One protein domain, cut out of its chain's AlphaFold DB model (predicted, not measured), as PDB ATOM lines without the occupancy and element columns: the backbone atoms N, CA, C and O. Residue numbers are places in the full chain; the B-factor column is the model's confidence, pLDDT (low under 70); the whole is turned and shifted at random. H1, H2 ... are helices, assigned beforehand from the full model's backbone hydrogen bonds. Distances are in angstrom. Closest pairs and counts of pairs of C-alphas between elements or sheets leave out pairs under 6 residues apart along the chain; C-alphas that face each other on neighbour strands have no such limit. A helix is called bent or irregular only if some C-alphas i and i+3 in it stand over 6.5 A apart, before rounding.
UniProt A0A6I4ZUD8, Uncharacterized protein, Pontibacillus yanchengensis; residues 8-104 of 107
ATOM      1  N   ALA A   8     213.650 184.623 215.499       90.31
ATOM      2  CA  ALA A   8     214.421 184.966 214.310       90.31
ATOM      3  C   ALA A   8     213.921 186.273 213.683       90.31
ATOM      4  O   ALA A   8     214.723 187.175 213.473       90.31
ATOM      5  N   GLU A   9     212.607 186.429 213.502       88.81
ATOM      6  CA  GLU A   9     212.015 187.668 212.973       88.81
ATOM      7  C   GLU A   9     212.308 188.867 213.866       88.81
ATOM      8  O   GLU A   9     212.806 189.875 213.388       88.81
ATOM      9  N   ARG A  10     212.124 188.734 215.188       89.88
ATOM     10  CA  ARG A  10     212.485 189.816 216.118       89.88
ATOM     11  C   ARG A  10     213.967 190.184 216.064       89.88
ATOM     12  O   ARG A  10     214.316 191.292 216.448       89.88
ATOM     13  N   ARG A  11     214.851 189.242 215.715       92.44
ATOM     14  CA  ARG A  11     216.279 189.534 215.543       92.44
ATOM     15  C   ARG A  11     216.508 190.306 214.246       92.44
ATOM     16  O   ARG A  11     217.132 191.353 214.320       92.44
ATOM     17  N   ARG A  12     215.931 189.842 213.133       92.06
ATOM     18  CA  ARG A  12     215.990 190.541 211.839       92.06
ATOM     19  C   ARG A  12     215.463 191.971 211.944       92.06
ATOM     20  O   ARG A  12     216.132 192.892 211.508       92.06
ATOM     21  N   ASP A  13     214.317 192.169 212.595       92.06
ATOM     22  CA  ASP A  13     213.743 193.507 212.775       92.06
ATOM     23  C   ASP A  13     214.687 194.438 213.553       92.06
ATOM     24  O   ASP A  13     214.813 195.604 213.202       92.06
ATOM     25  N   ARG A  14     215.385 193.938 214.586       92.25
ATOM     26  CA  ARG A  14     216.382 194.744 215.313       92.25
ATOM     27  C   ARG A  14     217.577 195.106 214.438       92.25
ATOM     28  O   ARG A  14     217.979 196.258 214.451       92.25
ATOM     29  N   GLU A  15     218.100 194.152 213.675       94.94
ATOM     30  CA  GLU A  15     219.221 194.383 212.751       94.94
ATOM     31  C   GLU A  15     218.851 195.444 211.695       94.94
ATOM     32  O   GLU A  15     219.621 196.366 211.440       94.94
ATOM     33  N   ILE A  16     217.635 195.379 211.143       95.25
ATOM     34  CA  ILE A  16     217.114 196.373 210.189       95.25
ATOM     35  C   ILE A  16     216.979 197.754 210.847       95.25
ATOM     36  O   ILE A  16     217.372 198.761 210.259       95.25
ATOM     37  N   LEU A  17     216.459 197.820 212.076       95.56
ATOM     38  CA  LEU A  17     216.349 199.081 212.814       95.56
ATOM     39  C   LEU A  17     217.715 199.688 213.145       95.56
ATOM     40  O   LEU A  17     217.854 200.904 213.086       95.56
ATOM     41  N   GLU A  18     218.718 198.873 213.472       95.12
ATOM     42  CA  GLU A  18     220.090 199.334 213.711       95.12
ATOM     43  C   GLU A  18     220.702 199.941 212.441       95.12
ATOM     44  O   GLU A  18     221.280 201.028 212.498       95.12
ATOM     45  N   LEU A  19     220.518 199.289 211.286       97.44
ATOM     46  CA  LEU A  19     220.956 199.820 209.992       97.44
ATOM     47  C   LEU A  19     220.251 201.135 209.649       97.44
ATOM     48  O   LEU A  19     220.900 202.091 209.226       97.44
ATOM     49  N   TYR A  20     218.938 201.203 209.864       97.44
ATOM     50  CA  TYR A  20     218.165 202.401 209.559       97.44
ATOM     51  C   TYR A  20     218.504 203.560 210.503       97.44
ATOM     52  O   TYR A  20     218.675 204.688 210.052       97.44
ATOM     53  N   HIS A  21     218.689 203.284 211.798       97.00
ATOM     54  CA  HIS A  21     219.136 204.283 212.769       97.00
ATOM     55  C   HIS A  21     220.496 204.855 212.385       97.00
ATOM     56  O   HIS A  21     220.677 206.073 212.420       97.00
ATOM     57  N   LYS A  22     221.427 203.988 211.964       97.38
ATOM     58  CA  LYS A  22     222.732 204.408 211.460       97.38
ATOM     59  C   LYS A  22     222.578 205.327 210.246       97.38
ATOM     60  O   LYS A  22     223.082 206.440 210.303       97.38
ATOM     61  N   LYS A  23     221.845 204.892 209.209       97.81
ATOM     62  CA  LYS A  23     221.606 205.675 207.981       97.81
ATOM     63  C   LYS A  23     221.081 207.076 208.304       97.81
ATOM     64  O   LYS A  23     221.713 208.053 207.932       97.81
ATOM     65  N   VAL A  24     219.983 207.166 209.057       97.69
ATOM     66  CA  VAL A  24     219.342 208.450 209.391       97.69
ATOM     67  C   VAL A  24     220.276 209.356 210.200       97.69
ATOM     68  O   VAL A  24     220.319 210.560 209.976       97.69
ATOM     69  N   THR A  25     221.045 208.788 211.134       97.50
ATOM     70  CA  THR A  25     222.014 209.563 211.924       97.50
ATOM     71  C   THR A  25     223.165 210.081 211.063       97.50
ATOM     72  O   THR A  25     223.572 211.227 211.222       97.50
ATOM     73  N   GLU A  26     223.700 209.251 210.166       97.50
ATOM     74  CA  GLU A  26     224.781 209.641 209.254       97.50
ATOM     75  C   GLU A  26     224.308 210.708 208.256       97.50
ATOM     76  O   GLU A  26     224.995 211.708 208.071       97.50
ATOM     77  N   GLU A  27     223.102 210.571 207.700       97.31
ATOM     78  CA  GLU A  27     222.495 211.582 206.824       97.31
ATOM     79  C   GLU A  27     222.290 212.924 207.544       97.31
ATOM     80  O   GLU A  27     222.574 213.973 206.970       97.31
ATOM     81  N   ALA A  28     221.863 212.912 208.812       97.12
ATOM     82  CA  ALA A  28     221.720 214.130 209.616       97.12
ATOM     83  C   ALA A  28     223.071 214.765 210.006       97.12
ATOM     84  O   ALA A  28     223.149 215.964 210.277       97.12
ATOM     85  N   LEU A  29     224.148 213.975 210.054       97.31
ATOM     86  CA  LEU A  29     225.500 214.457 210.343       97.31
ATOM     87  C   LEU A  29     226.160 215.134 209.137       97.31
ATOM     88  O   LEU A  29     226.992 216.020 209.338       97.31
ATOM     89  N   GLU A  30     225.806 214.745 207.911       97.31
ATOM     90  CA  GLU A  30     226.466 215.228 206.692       97.31
ATOM     91  C   GLU A  30     226.437 216.767 206.559       97.31
ATOM     92  O   GLU A  30     227.505 217.363 206.393       97.31
ATOM     93  N   PRO A  31     225.297 217.468 206.760       96.12
ATOM     94  CA  PRO A  31     225.282 218.930 206.712       96.12
ATOM     95  C   PRO A  31     226.178 219.564 207.780       96.12
ATOM     96  O   PRO A  31     226.843 220.569 207.532       96.12
ATOM     97  N   LEU A  32     226.226 218.978 208.984       97.00
ATOM     98  CA  LEU A  32     227.090 219.472 210.053       97.00
ATOM     99  C   LEU A  32     228.571 219.319 209.681       97.00
ATOM    100  O   LEU A  32     229.368 220.216 209.963       97.00
ATOM    101  N   TYR A  33     228.943 218.216 209.028       96.88
ATOM    102  CA  TYR A  33     230.298 218.011 208.521       96.88
ATOM    103  C   TYR A  33     230.693 219.078 207.488       96.88
ATOM    104  O   TYR A  33     231.777 219.661 207.594       96.88
ATOM    105  N   GLU A  34     229.800 219.426 206.559       96.19
ATOM    106  CA  GLU A  34     230.035 220.522 205.611       96.19
ATOM    107  C   GLU A  34     230.272 221.864 206.322       96.19
ATOM    108  O   GLU A  34     231.176 222.615 205.941       96.19
ATOM    109  N   TYR A  35     229.522 222.162 207.390       96.62
ATOM    110  CA  TYR A  35     229.748 223.364 208.200       96.62
ATOM    111  C   TYR A  35     231.127 223.375 208.866       96.62
ATOM    112  O   TYR A  35     231.766 224.429 208.917       96.62
ATOM    113  N   PHE A  36     231.623 222.226 209.342       97.12
ATOM    114  CA  PHE A  36     232.980 222.128 209.887       97.12
ATOM    115  C   PHE A  36     234.046 222.452 208.835       97.12
ATOM    116  O   PHE A  36     234.976 223.210 209.127       97.12
ATOM    117  N   GLU A  37     233.916 221.931 207.613       97.31
ATOM    118  CA  GLU A  37     234.859 222.226 206.527       97.31
ATOM    119  C   GLU A  37     234.801 223.705 206.110       97.31
ATOM    120  O   GLU A  37     235.838 224.344 205.914       97.31
ATOM    121  N   GLN A  38     233.606 224.296 206.043       96.44
ATOM    122  CA  GLN A  38     233.434 225.715 205.722       96.44
ATOM    123  C   GLN A  38     234.017 226.635 206.805       96.44
ATOM    124  O   GLN A  38     234.754 227.572 206.489       96.44
ATOM    125  N   TRP A  39     233.772 226.338 208.084       97.25
ATOM    126  CA  TRP A  39     234.387 227.046 209.210       97.25
ATOM    127  C   TRP A  39     235.918 226.956 209.176       97.25
ATOM    128  O   TRP A  39     236.605 227.970 209.297       97.25
ATOM    129  N   LYS A  40     236.468 225.760 208.941       96.25
ATOM    130  CA  LYS A  40     237.919 225.530 208.854       96.25
ATOM    131  C   LYS A  40     238.577 226.338 207.732       96.25
ATOM    132  O   LYS A  40     239.721 226.766 207.878       96.25
ATOM    133  N   ASN A  41     237.849 226.578 206.644       96.69
ATOM    134  CA  ASN A  41     238.285 227.413 205.523       96.69
ATOM    135  C   ASN A  41     238.029 228.920 205.739       96.69
ATOM    136  O   ASN A  41     238.337 229.722 204.859       96.69
ATOM    137  N   GLY A  42     237.484 229.319 206.893       95.06
ATOM    138  CA  GLY A  42     237.203 230.714 207.242       95.06
ATOM    139  C   GLY A  42     235.932 231.287 206.613       95.06
ATOM    140  O   GLY A  42     235.738 232.500 206.669       95.06
ATOM    141  N   ALA A  43     235.073 230.451 206.019       95.50
ATOM    142  CA  ALA A  43     233.806 230.891 205.431       95.50
ATOM    143  C   ALA A  43     232.752 231.235 206.496       95.50
ATOM    144  O   ALA A  43     231.892 232.075 206.243       95.50
ATOM    145  N   TYR A  44     232.858 230.633 207.687       91.94
ATOM    146  CA  TYR A  44     231.984 230.905 208.825       91.94
ATOM    147  C   TYR A  44     232.770 231.292 210.078       91.94
ATOM    148  O   TYR A  44     233.836 230.721 210.337       91.94
ATOM    149  N   PRO A  45     232.243 232.220 210.894       94.56
ATOM    150  CA  PRO A  45     232.763 232.460 212.229       94.56
ATOM    151  C   PRO A  45     232.416 231.289 213.170       94.56
ATOM    152  O   PRO A  45     231.577 230.434 212.878       94.56
ATOM    153  N   TYR A  46     233.113 231.206 214.304       93.94
ATOM    154  CA  TYR A  46     232.989 230.062 215.218       93.94
ATOM    155  C   TYR A  46     231.612 229.967 215.901       93.94
ATOM    156  O   TYR A  46     231.176 228.876 216.268       93.94
ATOM    157  N   ASP A  47     230.942 231.098 216.110       96.56
ATOM    158  CA  ASP A  47     229.633 231.197 216.755       96.56
ATOM    159  C   ASP A  47     228.521 230.647 215.859       96.56
ATOM    160  O   ASP A  47     227.663 229.913 216.348       96.56
ATOM    161  N   GLU A  48     228.594 230.882 214.548       95.88
ATOM    162  CA  GLU A  48     227.689 230.245 213.586       95.88
ATOM    163  C   GLU A  48     227.844 228.717 213.582       95.88
ATOM    164  O   GLU A  48     226.847 228.002 213.687       95.88
ATOM    165  N   LEU A  49     229.079 228.193 213.557       96.56
ATOM    166  CA  LEU A  49     229.315 226.746 213.683       96.56
ATOM    167  C   LEU A  49     228.755 226.197 215.006       96.56
ATOM    168  O   LEU A  49     228.177 225.111 215.038       96.56
ATOM    169  N   THR A  50     228.901 226.952 216.096       97.38
ATOM    170  CA  THR A  50     228.390 226.553 217.413       97.38
ATOM    171  C   THR A  50     226.866 226.429 217.405       97.38
ATOM    172  O   THR A  50     226.335 225.458 217.947       97.38
ATOM    173  N   GLU A  51     226.152 227.349 216.751       97.50
ATOM    174  CA  GLU A  51     224.695 227.243 216.624       97.50
ATOM    175  C   GLU A  51     224.281 226.035 215.775       97.50
ATOM    176  O   GLU A  51     223.384 225.292 216.171       97.50
ATOM    177  N   ARG A  52     224.991 225.744 214.675       97.31
ATOM    178  CA  ARG A  52     224.730 224.541 213.863       97.31
ATOM    179  C   ARG A  52     224.920 223.244 214.645       97.31
ATOM    180  O   ARG A  52     224.121 222.320 214.504       97.31
ATOM    181  N   ILE A  53     225.920 223.182 215.524       97.88
ATOM    182  CA  ILE A  53     226.109 222.042 216.434       97.88
ATOM    183  C   ILE A  53     224.907 221.901 217.385       97.88
ATOM    184  O   ILE A  53     224.448 220.784 217.636       97.88
ATOM    185  N   HIS A  54     224.370 223.009 217.911       98.12
ATOM    186  CA  HIS A  54     223.186 222.974 218.776       98.12
ATOM    187  C   HIS A  54     221.915 222.543 218.036       98.12
ATOM    188  O   HIS A  54     221.111 221.795 218.596       98.12
ATOM    189  N   GLU A  55     221.720 223.005 216.802       97.38
ATOM    190  CA  GLU A  55     220.612 222.583 215.941       97.38
ATOM    191  C   GLU A  55     220.676 221.077 215.671       97.38
ATOM    192  O   GLU A  55     219.713 220.367 215.973       97.38
ATOM    193  N   PHE A  56     221.838 220.574 215.240       97.88
ATOM    194  CA  PHE A  56     222.062 219.141 215.055       97.88
ATOM    195  C   PHE A  56     221.805 218.351 216.345       97.88
ATOM    196  O   PHE A  56     221.181 217.293 216.320       97.88
ATOM    197  N   HIS A  57     222.239 218.854 217.506       98.12
ATOM    198  CA  HIS A  57     222.000 218.157 218.769       98.12
ATOM    199  C   HIS A  57     220.502 217.965 219.054       98.12
ATOM    200  O   HIS A  57     220.108 216.899 219.526       98.12
ATOM    201  N   LYS A  58     219.664 218.966 218.752       97.88
ATOM    202  CA  LYS A  58     218.201 218.859 218.894       97.88
ATOM    203  C   LYS A  58     217.627 217.822 217.929       97.88
ATOM    204  O   LYS A  58     216.824 216.995 218.346       97.88
ATOM    205  N   GLU A  59     218.066 217.824 216.674       97.69
ATOM    206  CA  GLU A  59     217.644 216.830 215.683       97.69
ATOM    207  C   GLU A  59     218.039 215.406 216.099       97.69
ATOM    208  O   GLU A  59     217.202 214.505 216.137       97.69
ATOM    209  N   ASN A  60     219.285 215.211 216.530       97.56
ATOM    210  CA  ASN A  60     219.775 213.918 216.992       97.56
ATOM    211  C   ASN A  60     219.027 213.415 218.243       97.56
ATOM    212  O   ASN A  60     218.844 212.210 218.419       97.56
ATOM    213  N   GLN A  61     218.538 214.314 219.107       97.44
ATOM    214  CA  GLN A  61     217.640 213.927 220.200       97.44
ATOM    215  C   GLN A  61     216.304 213.375 219.683       97.44
ATOM    216  O   GLN A  61     215.796 212.406 220.251       97.44
ATOM    217  N   GLU A  62     215.735 213.947 218.623       96.62
ATOM    218  CA  GLU A  62     214.504 213.435 218.009       96.62
ATOM    219  C   GLU A  62     214.733 212.094 217.300       96.62
ATOM    220  O   GLU A  62     213.934 211.169 217.475       96.62
ATOM    221  N   ILE A  63     215.865 211.932 216.603       96.06
ATOM    222  CA  ILE A  63     216.290 210.641 216.040       96.06
ATOM    223  C   ILE A  63     216.379 209.600 217.162       96.06
ATOM    224  O   ILE A  63     215.714 208.561 217.109       96.06
ATOM    225  N   TYR A  64     217.100 209.901 218.244       94.25
ATOM    226  CA  TYR A  64     217.221 208.994 219.384       94.25
ATOM    227  C   TYR A  64     215.851 208.600 219.956       94.25
ATOM    228  O   TYR A  64     215.606 207.417 220.216       94.25
ATOM    229  N   LYS A  65     214.932 209.563 220.120       93.81
ATOM    230  CA  LYS A  65     213.577 209.289 220.617       93.81
ATOM    231  C   LYS A  65     212.794 208.378 219.675       93.81
ATOM    232  O   LYS A  65     212.155 207.437 220.157       93.81
ATOM    233  N   LYS A  66     212.866 208.607 218.359       93.44
ATOM    234  CA  LYS A  66     212.217 207.769 217.335       93.44
ATOM    235  C   LYS A  66     212.604 206.298 217.510       93.44
ATOM    236  O   LYS A  66     211.725 205.444 217.616       93.44
ATOM    237  N   PHE A  67     213.897 206.010 217.643       92.69
ATOM    238  CA  PHE A  67     214.394 204.634 217.724       92.69
ATOM    239  C   PHE A  67     214.265 203.986 219.113       92.69
ATOM    240  O   PHE A  67     214.091 202.770 219.191       92.69
ATOM    241  N   ASN A  68     214.298 204.758 220.206       87.00
ATOM    242  CA  ASN A  68     214.287 204.200 221.568       87.00
ATOM    243  C   ASN A  68     212.909 204.207 222.247       87.00
ATOM    244  O   ASN A  68     212.656 203.361 223.105       87.00
ATOM    245  N   TYR A  69     212.010 205.124 221.876       79.12
ATOM    246  CA  TYR A  69     210.690 205.255 222.512       79.12
ATOM    247  C   TYR A  69     209.522 204.947 221.568       79.12
ATOM    248  O   TYR A  69     208.459 204.537 222.034       79.12
ATOM    249  N   HIS A  70     209.715 205.083 220.253       69.12
ATOM    250  CA  HIS A  70     208.662 204.884 219.248       69.12
ATOM    251  C   HIS A  70     208.863 203.626 218.378       69.12
ATOM    252  O   HIS A  70     208.169 203.447 217.378       69.12
ATOM    253  N   GLY A  71     209.768 202.723 218.786       62.75
ATOM    254  CA  GLY A  71     210.173 201.504 218.072       62.75
ATOM    255  C   GLY A  71     209.120 200.392 218.002       62.75
ATOM    256  O   GLY A  71     209.294 199.312 218.566       62.75
ATOM    257  N   GLY A  72     208.009 200.662 217.318       81.31
ATOM    258  CA  GLY A  72     206.955 199.694 217.008       81.31
ATOM    259  C   GLY A  72     207.051 199.110 215.593       81.31
ATOM    260  O   GLY A  72     207.964 199.402 214.829       81.31
ATOM    261  N   GLU A  73     206.042 198.318 215.218       86.62
ATOM    262  CA  GLU A  73     205.896 197.717 213.874       86.62
ATOM    263  C   GLU A  73     205.968 198.737 212.730       86.62
ATOM    264  O   GLU A  73     206.469 198.427 211.654       86.62
ATOM    265  N   MET A  74     205.486 199.957 212.968       88.12
ATOM    266  CA  MET A  74     205.498 201.027 211.975       88.12
ATOM    267  C   MET A  74     206.925 201.513 211.683       88.12
ATOM    268  O   MET A  74     207.274 201.674 210.521       88.12
ATOM    269  N   LEU A  75     207.792 201.604 212.697       92.44
ATOM    270  CA  LEU A  75     209.201 201.942 212.486       92.44
ATOM    271  C   LEU A  75     209.945 200.834 211.726       92.44
ATOM    272  O   LEU A  75     210.791 201.117 210.887       92.44
ATOM    273  N   VAL A  76     209.614 199.566 211.992       93.06
ATOM    274  CA  VAL A  76     210.164 198.431 211.229       93.06
ATOM    275  C   VAL A  76     209.716 198.491 209.768       93.06
ATOM    276  O   VAL A  76     210.514 198.211 208.880       93.06
ATOM    277  N   PHE A  77     208.458 198.855 209.509       92.62
ATOM    278  CA  PHE A  77     207.949 199.052 208.152       92.62
ATOM    279  C   PHE A  77     208.683 200.182 207.425       92.62
ATOM    280  O   PHE A  77     209.176 199.957 206.324       92.62
ATOM    281  N   GLU A  78     208.806 201.356 208.052       93.06
ATOM    282  CA  GLU A  78     209.582 202.481 207.512       93.06
ATOM    283  C   GLU A  78     211.016 202.053 207.192       93.06
ATOM    284  O   GLU A  78     211.488 202.266 206.082       93.06
ATOM    285  N   ALA A  79     211.685 201.370 208.123       95.44
ATOM    286  CA  ALA A  79     213.053 200.903 207.931       95.44
ATOM    287  C   ALA A  79     213.183 199.917 206.758       95.44
ATOM    288  O   ALA A  79     214.097 200.040 205.950       95.44
ATOM    289  N   LYS A  80     212.259 198.954 206.634       95.00
ATOM    290  CA  LYS A  80     212.244 198.007 205.506       95.00
ATOM    291  C   LYS A  80     211.994 198.702 204.174       95.00
ATOM    292  O   LYS A  80     212.592 198.302 203.183       95.00
ATOM    293  N   LYS A  81     211.149 199.735 204.153       93.12
ATOM    294  CA  LYS A  81     210.898 200.552 202.961       93.12
ATOM    295  C   LYS A  81     212.153 201.318 202.555       93.12
ATOM    296  O   LYS A  81     212.631 201.152 201.442       93.12
ATOM    297  N   GLU A  82     212.706 202.100 203.475       95.38
ATOM    298  CA  GLU A  82     213.842 202.999 203.227       95.38
ATOM    299  C   GLU A  82     215.163 202.282 202.925       95.38
ATOM    300  O   GLU A  82     216.095 202.890 202.390       95.38
ATOM    301  N   LEU A  83     215.273 201.012 203.317       95.75
ATOM    302  CA  LEU A  83     216.433 200.163 203.050       95.75
ATOM    303  C   LEU A  83     216.166 199.098 201.975       95.75
ATOM    304  O   LEU A  83     217.049 198.287 201.718       95.75
ATOM    305  N   GLU A  84     214.965 199.065 201.386       94.50
ATOM    306  CA  GLU A  84     214.552 198.049 200.402       94.50
ATOM    307  C   GLU A  84     214.715 196.599 200.922       94.50
ATOM    308  O   GLU A  84     215.104 195.683 200.203       94.50
ATOM    309  N   MET A  85     214.415 196.372 202.208       94.06
ATOM    310  CA  MET A  85     214.641 195.100 202.920       94.06
ATOM    311  C   MET A  85     213.359 194.294 203.193       94.06
ATOM    312  O   MET A  85     213.321 193.488 204.128       94.06
ATOM    313  N   PHE A  86     212.291 194.500 202.421       91.56
ATOM    314  CA  PHE A  86     211.121 193.619 202.493       91.56
ATOM    315  C   PHE A  86     211.436 192.248 201.887       91.56
ATOM    316  O   PHE A  86     212.002 192.161 200.801       91.56
ATOM    317  N   SER A  87     211.037 191.171 202.568       87.94
ATOM    318  CA  SER A  87     211.049 189.819 201.995       87.94
ATOM    319  C   SER A  87     209.665 189.416 201.483       87.94
ATOM    320  O   SER A  87     208.659 189.929 201.967       87.94
ATOM    321  N   ASP A  88     209.592 188.403 200.619       86.75
ATOM    322  CA  ASP A  88     208.313 187.829 200.163       86.75
ATOM    323  C   ASP A  88     207.426 187.404 201.350       86.75
ATOM    324  O   ASP A  88     206.248 187.740 201.411       86.75
ATOM    325  N   GLU A  89     208.020 186.777 202.376       85.69
ATOM    326  CA  GLU A  89     207.323 186.415 203.624       85.69
ATOM    327  C   GLU A  89     206.721 187.612 204.376       85.69
ATOM    328  O   GLU A  89     205.773 187.445 205.143       85.69
ATOM    329  N   ASP A  90     207.301 188.808 204.242       86.00
ATOM    330  CA  ASP A  90     206.738 189.999 204.870       86.00
ATOM    331  C   ASP A  90     205.503 190.450 204.098       86.00
ATOM    332  O   ASP A  90     204.490 190.780 204.714       86.00
ATOM    333  N   TRP A  91     205.532 190.375 202.769       85.25
ATOM    334  CA  TRP A  91     204.362 190.705 201.972       85.25
ATOM    335  C   TRP A  91     203.194 189.771 202.253       85.25
ATOM    336  O   TRP A  91     202.095 190.271 202.415       85.25
ATOM    337  N   GLU A  92     203.400 188.481 202.513       85.88
ATOM    338  CA  GLU A  92     202.310 187.562 202.897       85.88
ATOM    339  C   GLU A  92     201.562 187.950 204.196       85.88
ATOM    340  O   GLU A  92     200.474 187.443 204.486       85.88
ATOM    341  N   LYS A  93     202.099 188.871 205.010       84.31
ATOM    342  CA  LYS A  93     201.476 189.272 206.278       84.31
ATOM    343  C   LYS A  93     200.437 190.371 206.066       84.31
ATOM    344  O   LYS A  93     200.736 191.478 205.616       84.31
ATOM    345  N   GLU A  94     199.218 190.120 206.547       79.62
ATOM    346  CA  GLU A  94     198.068 191.034 206.417       79.62
ATOM    347  C   GLU A  94     198.358 192.467 206.911       79.62
ATOM    348  O   GLU A  94     197.900 193.450 206.332       79.62
ATOM    349  N   HIS A  95     199.132 192.624 207.988       80.75
ATOM    350  CA  HIS A  95     199.421 193.953 208.531       80.75
ATOM    351  C   HIS A  95     200.335 194.791 207.625       80.75
ATOM    352  O   HIS A  95     200.170 196.008 207.600       80.75
ATOM    353  N   TYR A  96     201.246 194.173 206.866       82.94
ATOM    354  CA  TYR A  96     202.089 194.888 205.910       82.94
ATOM    355  C   TYR A  96     201.317 195.265 204.647       82.94
ATOM    356  O   TYR A  96     201.503 196.372 204.155       82.94
ATOM    357  N   HIS A  97     200.352 194.448 204.215       80.88
ATOM    358  CA  HIS A  97     199.386 194.846 203.184       80.88
ATOM    359  C   HIS A  97     198.602 196.107 203.573       80.88
ATOM    360  O   HIS A  97     198.484 197.040 202.782       80.88
ATOM    361  N   ARG A  98     198.096 196.176 204.813       83.75
ATOM    362  CA  ARG A  98     197.373 197.369 205.294       83.75
ATOM    363  C   ARG A  98     198.254 198.618 205.295       83.75
ATOM    364  O   ARG A  98     197.761 199.703 205.006       83.75
ATOM    365  N   LEU A  99     199.536 198.469 205.629       83.88
ATOM    366  CA  LEU A  99     200.496 199.570 205.586       83.88
ATOM    367  C   LEU A  99     200.849 199.949 204.138       83.88
ATOM    368  O   LEU A  99     200.871 201.138 203.845       83.88
ATOM    369  N   LYS A 100     201.011 198.983 203.221       82.31
ATOM    370  CA  LYS A 100     201.209 199.225 201.776       82.31
ATOM    371  C   LYS A 100     200.114 200.139 201.219       82.31
ATOM    372  O   LYS A 100     200.426 201.173 200.642       82.31
ATOM    373  N   VAL A 101     198.850 199.810 201.508       83.44
ATOM    374  CA  VAL A 101     197.675 200.609 201.108       83.44
ATOM    375  C   VAL A 101     197.662 201.988 201.772       83.44
ATOM    376  O   VAL A 101     197.373 202.982 201.119       83.44
ATOM    377  N   LEU A 102     197.966 202.074 203.071       84.56
ATOM    378  CA  LEU A 102     197.972 203.354 203.789       84.56
ATOM    379  C   LEU A 102     199.031 204.328 203.250       84.56
ATOM    380  O   LEU A 102     198.812 205.537 203.272       84.56
ATOM    381  N   PHE A 103     200.175 203.803 202.814       80.62
ATOM    382  CA  PHE A 103     201.318 204.579 202.334       80.62
ATOM    383  C   PHE A 103     201.406 204.670 200.804       80.62
ATOM    384  O   PHE A 103     202.448 205.099 200.309       80.62
ATOM    385  N   ASP A 104     200.341 204.278 200.090       82.00
ATOM    386  CA  ASP A 104     200.213 204.347 198.624       82.00
ATOM    387  C   ASP A 104     201.431 203.763 197.888       82.00
ATOM    388  O   ASP A 104     201.972 204.328 196.940       82.00
TER     389      ASP A 104
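AT A GLANCE: This is residues 8 to 104 of the 107 residues of an uncharacterized protein of Pontibacillus yanchengensis (UniProt A0A6I4ZUD8). A long helical hairpin, the bent H1 with H2 folding back along it, makes a rod; at its open end H3 packs on H1a, with short H4 and H5 beyond. The 97 printed residues hold five named helices, H1 to H5 in order: all helix, loose, radius of gyration of the C-alphas 17.8 A, spans 56 by 26 by 23 A.

IN THESE COORDINATES: H1, residues 8 to 40, begins at C-alpha 8 (214.421, 184.966, 214.310). By its hydrogen bonds one helix, it is bent, C-alphas 28 and 31 being 6.6 A apart: H1a is residues 8 to 28, 30.4 A, H1b 31 to 40, 14.4 A. H2 is residues 46 to 69, 34.1 A, H3 73 to 82, H4 88 to 91, H5 94 to 102, ending at C-alpha 102 (197.972, 203.354, 203.789).

HOW THE PARTS SIT: H1a touches H2, closest C-alphas His 21 and Phe 67, 6.9 A. H1b and H2 form a hairpin, a shallow tilt of 21 degrees. H1a touches H3, closest C-alphas Tyr 20 and Ala 79, 5.6 A. Every O i to N i+4 pair is within hydrogen-bond range except in H4, too short for one.

THE WHOLE: The printed part has no cut; residues 70 to 71 are under 70 in pLDDT.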